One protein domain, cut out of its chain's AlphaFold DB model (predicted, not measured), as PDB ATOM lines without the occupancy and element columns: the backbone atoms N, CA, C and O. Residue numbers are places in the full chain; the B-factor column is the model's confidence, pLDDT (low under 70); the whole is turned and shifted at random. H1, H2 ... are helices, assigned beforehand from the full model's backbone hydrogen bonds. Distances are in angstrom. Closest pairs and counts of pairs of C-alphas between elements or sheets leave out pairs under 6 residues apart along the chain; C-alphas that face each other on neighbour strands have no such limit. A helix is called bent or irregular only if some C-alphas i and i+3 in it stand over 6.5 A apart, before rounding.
ATOM      1  N   SER A 146     132.579 132.987 138.539       94.12
ATOM      2  CA  SER A 146     132.902 134.294 139.108       94.12
ATOM      3  C   SER A 146     131.635 135.088 139.413       94.12
ATOM      4  O   SER A 146     130.546 134.787 138.923       94.12
ATOM      5  N   GLU A 147     131.756 136.163 140.193       92.75
ATOM      6  CA  GLU A 147     130.622 137.067 140.419       92.75
ATOM      7  C   GLU A 147     130.117 137.705 139.127       92.75
ATOM      8  O   GLU A 147     128.932 138.015 139.004       92.75
ATOM      9  N   ASN A 148     131.015 137.912 138.163       90.12
ATOM     10  CA  ASN A 148     130.629 138.395 136.851       90.12
ATOM     11  C   ASN A 148     129.812 137.343 136.104       90.12
ATOM     12  O   ASN A 148     128.795 137.702 135.524       90.12
ATOM     13  N   GLY A 149     130.194 136.067 136.193       90.88
ATOM     14  CA  GLY A 149     129.408 134.951 135.668       90.88
ATOM     15  C   GLY A 149     127.985 134.924 136.238       90.88
ATOM     16  O   GLY A 149     127.025 134.826 135.480       90.88
ATOM     17  N   ILE A 150     127.821 135.152 137.549       93.12
ATOM     18  CA  ILE A 150     126.491 135.303 138.175       93.12
ATOM     19  C   ILE A 150     125.712 136.486 137.576       93.12
ATOM     20  O   ILE A 150     124.540 136.350 137.221       93.12
ATOM     21  N   LYS A 151     126.352 137.658 137.445       91.12
ATOM     22  CA  LYS A 151     125.724 138.860 136.868       91.12
ATOM     23  C   LYS A 151     125.331 138.656 135.403       91.12
ATOM     24  O   LYS A 151     124.266 139.123 135.008       91.12
ATOM     25  N   MET A 152     126.153 137.958 134.622       86.31
ATOM     26  CA  MET A 152     125.855 137.603 133.233       86.31
ATOM     27  C   MET A 152     124.701 136.614 133.148       86.31
ATOM     28  O   MET A 152     123.766 136.870 132.402       86.31
ATOM     29  N   GLY A 153     124.672 135.581 133.994       87.88
ATOM     30  CA  GLY A 153     123.534 134.661 134.065       87.88
ATOM     31  C   GLY A 153     122.205 135.377 134.336       87.88
ATOM     32  O   GLY A 153     121.196 135.075 133.703       87.88
ATOM     33  N   LYS A 154     122.214 136.395 135.208       88.31
ATOM     34  CA  LYS A 154     121.044 137.256 135.436       88.31
ATOM     35  C   LYS A 154     120.705 138.123 134.222       88.31
ATOM     36  O   LYS A 154     119.541 138.202 133.847       88.31
ATOM     37  N   LYS A 155     121.698 138.806 133.647       85.50
ATOM     38  CA  LYS A 155     121.499 139.764 132.549       85.50
ATOM     39  C   LYS A 155     121.038 139.078 131.261       85.50
ATOM     40  O   LYS A 155     120.151 139.596 130.598       85.50
ATOM     41  N   GLU A 156     121.656 137.957 130.908       79.94
ATOM     42  CA  GLU A 156     121.450 137.285 129.621       79.94
ATOM     43  C   GLU A 156     120.326 136.244 129.676       79.94
ATOM     44  O   GLU A 156     119.636 136.046 128.680       79.94
ATOM     45  N   PHE A 157     120.108 135.600 130.830       82.38
ATOM     46  CA  PHE A 157     119.166 134.477 130.951       82.38
ATOM     47  C   PHE A 157     118.093 134.677 132.030       82.38
ATOM     48  O   PHE A 157     117.314 133.764 132.292       82.38
ATOM     49  N   GLY A 158     118.053 135.835 132.699       88.06
ATOM     50  CA  GLY A 158     117.074 136.111 133.755       88.06
ATOM     51  C   GLY A 158     117.240 135.250 135.013       88.06
ATOM     52  O   GLY A 158     116.352 135.229 135.865       88.06
ATOM     53  N   LEU A 159     118.361 134.536 135.155       91.06
ATOM     54  CA  LEU A 159     118.582 133.608 136.260       91.06
ATOM     55  C   LEU A 159     118.931 134.353 137.551       91.06
ATOM     56  O   LEU A 159     119.759 135.266 137.575       91.06
ATOM     57  N   ASN A 160     118.348 133.924 138.667       94.12
ATOM     58  CA  ASN A 160     118.786 134.379 139.981       94.12
ATOM     59  C   ASN A 160     120.110 133.688 140.393       94.12
ATOM     60  O   ASN A 160     120.458 132.639 139.842       94.12
ATOM     61  N   PRO A 161     120.858 134.226 141.378       94.81
ATOM     62  CA  PRO A 161     122.143 133.651 141.783       94.81
ATOM     63  C   PRO A 161     122.099 132.161 142.147       94.81
ATOM     64  O   PRO A 161     123.037 131.435 141.836       94.81
ATOM     65  N   ASN A 162     121.005 131.686 142.754       95.00
ATOM     66  CA  ASN A 162     120.842 130.276 143.116       95.00
ATOM     67  C   ASN A 162     120.691 129.374 141.891       95.00
ATOM     68  O   ASN A 162     121.302 128.310 141.833       95.00
ATOM     69  N   GLN A 163     119.937 129.810 140.884       94.56
ATOM     70  CA  GLN A 163     119.824 129.085 139.620       94.56
ATOM     71  C   GLN A 163     121.173 129.005 138.897       94.56
ATOM     72  O   GLN A 163     121.544 127.927 138.437       94.56
ATOM     73  N   VAL A 164     121.938 130.104 138.852       94.56
ATOM     74  CA  VAL A 164     123.270 130.094 138.224       94.56
ATOM     75  C   VAL A 164     124.232 129.182 138.989       94.56
ATOM     76  O   VAL A 164     124.916 128.373 138.374       94.56
ATOM     77  N   ILE A 165     124.260 129.248 140.324       95.44
ATOM     78  CA  ILE A 165     125.131 128.391 141.146       95.44
ATOM     79  C   ILE A 165     124.793 126.908 140.966       95.44
ATOM     80  O   ILE A 165     125.706 126.104 140.791       95.44
ATOM     81  N   LYS A 166     123.505 126.542 140.922       94.31
ATOM     82  CA  LYS A 166     123.086 125.161 140.634       94.31
ATOM     83  C   LYS A 166     123.502 124.702 139.236       94.31
ATOM     84  O   LYS A 166     123.934 123.566 139.084       94.31
ATOM     85  N   LEU A 167     123.397 125.568 138.225       93.12
ATOM     86  CA  LEU A 167     123.861 125.268 136.867       93.12
ATOM     87  C   LEU A 167     125.379 125.028 136.832       93.12
ATOM     88  O   LEU A 167     125.845 124.065 136.223       93.12
ATOM     89  N   LEU A 168     126.142 125.886 137.514       94.62
ATOM     90  CA  LEU A 168     127.593 125.754 137.628       94.62
ATOM     91  C   LEU A 168     127.986 124.433 138.293       94.62
ATOM     92  O   LEU A 168     128.861 123.738 137.790       94.62
ATOM     93  N   GLU A 169     127.331 124.078 139.397       94.88
ATOM     94  CA  GLU A 169     127.625 122.868 140.168       94.88
ATOM     95  C   GLU A 169     127.231 121.581 139.439       94.88
ATOM     96  O   GLU A 169     128.039 120.660 139.338       94.88
ATOM     97  N   ASN A 170     126.005 121.527 138.912       93.69
ATOM     98  CA  ASN A 170     125.411 120.283 138.422       93.69
ATOM     99  C   ASN A 170     125.749 119.972 136.962       93.69
ATOM    100  O   ASN A 170     125.538 118.843 136.530       93.69
ATOM    101  N   GLN A 171     126.195 120.964 136.184       90.81
ATOM    102  CA  GLN A 171     126.429 120.795 134.747       90.81
ATOM    103  C   GLN A 171     127.818 121.285 134.336       90.81
ATOM    104  O   GLN A 171     128.621 120.521 133.805       90.81
ATOM    105  N   LEU A 172     128.143 122.549 134.609       92.25
ATOM    106  CA  LEU A 172     129.359 123.144 134.042       92.25
ATOM    107  C   LEU A 172     130.643 122.690 134.750       92.25
ATOM    108  O   LEU A 172     131.712 122.692 134.147       92.25
ATOM    109  N   LEU A 173     130.562 122.253 136.010       95.12
ATOM    110  CA  LEU A 173     131.728 121.755 136.741       95.12
ATOM    111  C   LEU A 173     132.271 120.442 136.160       95.12
ATOM    112  O   LEU A 173     133.483 120.218 136.212       95.12
ATOM    113  N   SER A 174     131.406 119.582 135.611       93.25
ATOM    114  CA  SER A 174     131.831 118.355 134.922       93.25
ATOM    115  C   SER A 174     132.461 118.629 133.561       93.25
ATOM    116  O   SER A 174     133.246 117.809 133.098       93.25
ATOM    117  N   GLU A 175     132.179 119.781 132.945       93.88
ATOM    118  CA  GLU A 175     132.775 120.128 131.654       93.88
ATOM    119  C   GLU A 175     134.258 120.477 131.762       93.88
ATOM    120  O   GLU A 175     134.982 120.261 130.803       93.88
ATOM    121  N   ILE A 176     134.734 120.983 132.902       95.69
ATOM    122  CA  ILE A 176     136.164 121.268 133.091       95.69
ATOM    123  C   ILE A 176     136.955 119.964 132.949       95.69
ATOM    124  O   ILE A 176     136.596 118.964 133.566       95.69
ATOM    125  N   ILE A 177     138.021 119.960 132.158       95.50
ATOM    126  CA  ILE A 177     138.793 118.758 131.829       95.50
ATOM    127  C   ILE A 177     139.852 118.506 132.907       95.50
ATOM    128  O   ILE A 177     139.915 117.425 133.490       95.50
ATOM    129  N   SER A 178     140.662 119.516 133.213       94.50
ATOM    130  CA  SER A 178     141.842 119.393 134.069       94.50
ATOM    131  C   SER A 178     141.485 119.425 135.553       94.50
ATOM    132  O   SER A 178     140.801 120.336 136.029       94.50
ATOM    133  N   ASP A 179     142.049 118.506 136.338       94.94
ATOM    134  CA  ASP A 179     141.782 118.426 137.780       94.94
ATOM    135  C   ASP A 179     142.178 119.690 138.550       94.94
ATOM    136  O   ASP A 179     141.468 120.111 139.467       94.94
ATOM    137  N   ASN A 180     143.282 120.333 138.166       93.25
ATOM    138  CA  ASN A 180     143.728 121.572 138.805       93.25
ATOM    139  C   ASN A 180     142.723 122.712 138.583       93.25
ATOM    140  O   ASN A 180     142.360 123.406 139.535       93.25
ATOM    141  N   PHE A 181     142.189 122.859 137.368       95.44
ATOM    142  CA  PHE A 181     141.144 123.845 137.093       95.44
ATOM    143  C   PHE A 181     139.817 123.474 137.739       95.44
ATOM    144  O   PHE A 181     139.130 124.352 138.258       95.44
ATOM    145  N   ARG A 182     139.489 122.183 137.838       96.75
ATOM    146  CA  ARG A 182     138.304 121.730 138.573       96.75
ATOM    147  C   ARG A 182     138.394 122.089 140.059       96.75
ATOM    148  O   ARG A 182     137.398 122.504 140.648       96.75
ATOM    149  N   LYS A 183     139.581 121.988 140.672       96.69
ATOM    150  CA  LYS A 183     139.826 122.450 142.054       96.69
ATOM    151  C   LYS A 183     139.636 123.964 142.186       96.69
ATOM    152  O   LYS A 183     138.967 124.400 143.120       96.69
ATOM    153  N   ILE A 184     140.156 124.753 141.240       95.81
ATOM    154  CA  ILE A 184     139.956 126.214 141.211       95.81
ATOM    155  C   ILE A 184     138.462 126.552 141.094       95.81
ATOM    156  O   ILE A 184     137.950 127.343 141.887       95.81
ATOM    157  N   ALA A 185     137.741 125.901 140.179       97.25
ATOM    158  CA  ALA A 185     136.304 126.084 139.993       97.25
ATOM    159  C   ALA A 185     135.504 125.758 141.259       97.25
ATOM    160  O   ALA A 185     134.659 126.552 141.664       97.25
ATOM    161  N   LYS A 186     135.812 124.640 141.934       97.06
ATOM    162  CA  LYS A 186     135.202 124.274 143.226       97.06
ATOM    163  C   LYS A 186     135.463 125.329 144.300       97.06
ATOM    164  O   LYS A 186     134.539 125.727 145.007       97.06
ATOM    165  N   GLY A 187     136.699 125.821 144.403       97.19
ATOM    166  CA  GLY A 187     137.055 126.889 145.339       97.19
ATOM    167  C   GLY A 187     136.294 128.190 145.063       97.19
ATOM    168  O   GLY A 187     135.791 128.827 145.989       97.19
ATOM    169  N   ASN A 188     136.153 128.568 143.792       96.62
ATOM    170  CA  ASN A 188     135.374 129.737 143.393       96.62
ATOM    171  C   ASN A 188     133.873 129.548 143.657       96.62
ATOM    172  O   ASN A 188     133.223 130.456 144.174       96.62
ATOM    173  N   LEU A 189     133.333 128.362 143.375       96.38
ATOM    174  CA  LEU A 189     131.943 128.011 143.652       96.38
ATOM    175  C   LEU A 189     131.621 128.119 145.147       96.38
ATOM    176  O   LEU A 189     130.596 128.694 145.505       96.38
ATOM    177  N   LEU A 190     132.517 127.650 146.023       96.31
ATOM    178  CA  LEU A 190     132.352 127.782 147.472       96.31
ATOM    179  C   LEU A 190     132.295 129.255 147.904       96.31
ATOM    180  O   LEU A 190     131.399 129.644 148.652       96.31
ATOM    181  N   LYS A 191     133.191 130.102 147.380       96.50
ATOM    182  CA  LYS A 191     133.166 131.554 147.642       96.50
ATOM    183  C   LYS A 191     131.843 132.187 147.198       96.50
ATOM    184  O   LYS A 191     131.290 133.020 147.919       96.50
ATOM    185  N   LEU A 192     131.319 131.779 146.041       96.19
ATOM    186  CA  LEU A 192     130.026 132.244 145.537       96.19
ATOM    187  C   LEU A 192     128.869 131.780 146.435       96.19
ATOM    188  O   LEU A 192     128.044 132.611 146.814       96.19
ATOM    189  N   LYS A 193     128.829 130.502 146.839       95.00
ATOM    190  CA  LYS A 193     127.816 129.973 147.771       95.00
ATOM    191  C   LYS A 193     127.790 130.765 149.079       95.00
ATOM    192  O   LYS A 193     126.724 131.230 149.479       95.00
ATOM    193  N   THR A 194     128.958 131.015 149.676       95.44
ATOM    194  CA  THR A 194     129.090 131.835 150.889       95.44
ATOM    195  C   THR A 194     128.562 133.252 150.671       95.44
ATOM    196  O   THR A 194     127.730 133.728 151.443       95.44
ATOM    197  N   LYS A 195     128.986 133.926 149.592       95.06
ATOM    198  CA  LYS A 195     128.572 135.305 149.294       95.06
ATOM    199  C   LYS A 195     127.059 135.444 149.114       95.06
ATOM    200  O   LYS A 195     126.466 136.398 149.614       95.06
ATOM    201  N   TYR A 196     126.439 134.508 148.400       93.69
ATOM    202  CA  TYR A 196     125.005 134.530 148.104       93.69
ATOM    203  C   TYR A 196     124.157 133.776 149.139       93.69
ATOM    204  O   TYR A 196     122.957 133.611 148.924       93.69
ATOM    205  N   LYS A 197     124.751 133.356 150.269       92.12
ATOM    206  CA  LYS A 197     124.083 132.646 151.376       92.12
ATOM    207  C   LYS A 197     123.315 131.400 150.914       92.12
ATOM    208  O   LYS A 197     122.216 131.117 151.389       92.12
ATOM    209  N   ILE A 198     123.887 130.664 149.966       85.62
ATOM    210  CA  ILE A 198     123.309 129.420 149.455       85.62
ATOM    211  C   ILE A 198     123.793 128.279 150.339       85.62
ATOM    212  O   ILE A 198     124.996 128.155 150.568       85.62
ATOM    213  N   LYS A 199     122.856 127.466 150.847       73.38
ATOM    214  CA  LYS A 199     123.192 126.286 151.652       73.38
ATOM    215  C   LYS A 199     124.135 125.377 150.855       73.38
ATOM    216  O   LYS A 199     123.896 125.137 149.669       73.38
ATOM    217  N   ILE A 200     125.216 124.965 151.513       59.00
ATOM    218  CA  ILE A 200     126.207 124.019 150.991       59.00
ATOM    219  C   ILE A 200     125.576 122.636 150.939       59.00
ATOM    220  O   ILE A 200     124.887 122.285 151.924       59.00
TER     221      ILE A 200
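Overview. This is residues 146 to 200 of the 200 residues of the protein "HD domain-containing protein" of Candidatus Moranbacteria bacterium (UniProt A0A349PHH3). Two helices, H2 and H3, lie side by side as a helical hairpin, and a shorter helix, H1, sits across its open end, where H2 begins and H3 ends. The last residues, 196 to 200, follow H3 with no named element. The printed part has 55 residues with three named helices, in the order H1, H2, H3, and no named strand; its class is all helix. It is compact, with a radius of gyration of the C-alphas of 10.9 A, and spans 30 by 22 by 17 A.

Along the chain. H1 holds residues 147 to 157 and begins at C-alpha 147, (130.622, 137.067, 140.419); it is 15.1 A long from first to last C-alpha. H2 holds residues 161 to 175 and measures 20.0 A. It is irregular, but only just: C-alphas 170 and 173 are 6.7 A apart. H3, the longest helix, holds residues 179 to 195, measures 24.3 A and ends at C-alpha 195, (128.572, 135.305, 149.294).

Arrangement. H1 touches H2, which meets it with residues 161 to 165 alone; the closest C-alphas are those of Ile 150 and Pro 161, 5.9 A apart. Their lines are about perpendicular, at 78 degrees. H2 and H3 touch and form a helical hairpin, at a shallow tilt of 8 degrees, opposite ways; their closest C-alphas, those of Leu 173 and Arg 182, are 6.8 A apart. H1 and H3 are close but not clearly touching, with the C-alphas of Glu 147 and Leu 192 closest at 7.1 A. In H1 and H3 every O i to N i+4 pair is within hydrogen-bond range; in H2, 8 of 11 are.

Size, cuts and confidence. The two C-alphas farthest apart are those of Gly 158 and Asn 180, at 30.8 A. The printed part has no cut, and the links from H1 to H2 and from H2 to H3 are tight. Residue 200 is the chain's last. The mean pLDDT of the printed part is 92.1, and residue 200 alone is under 70.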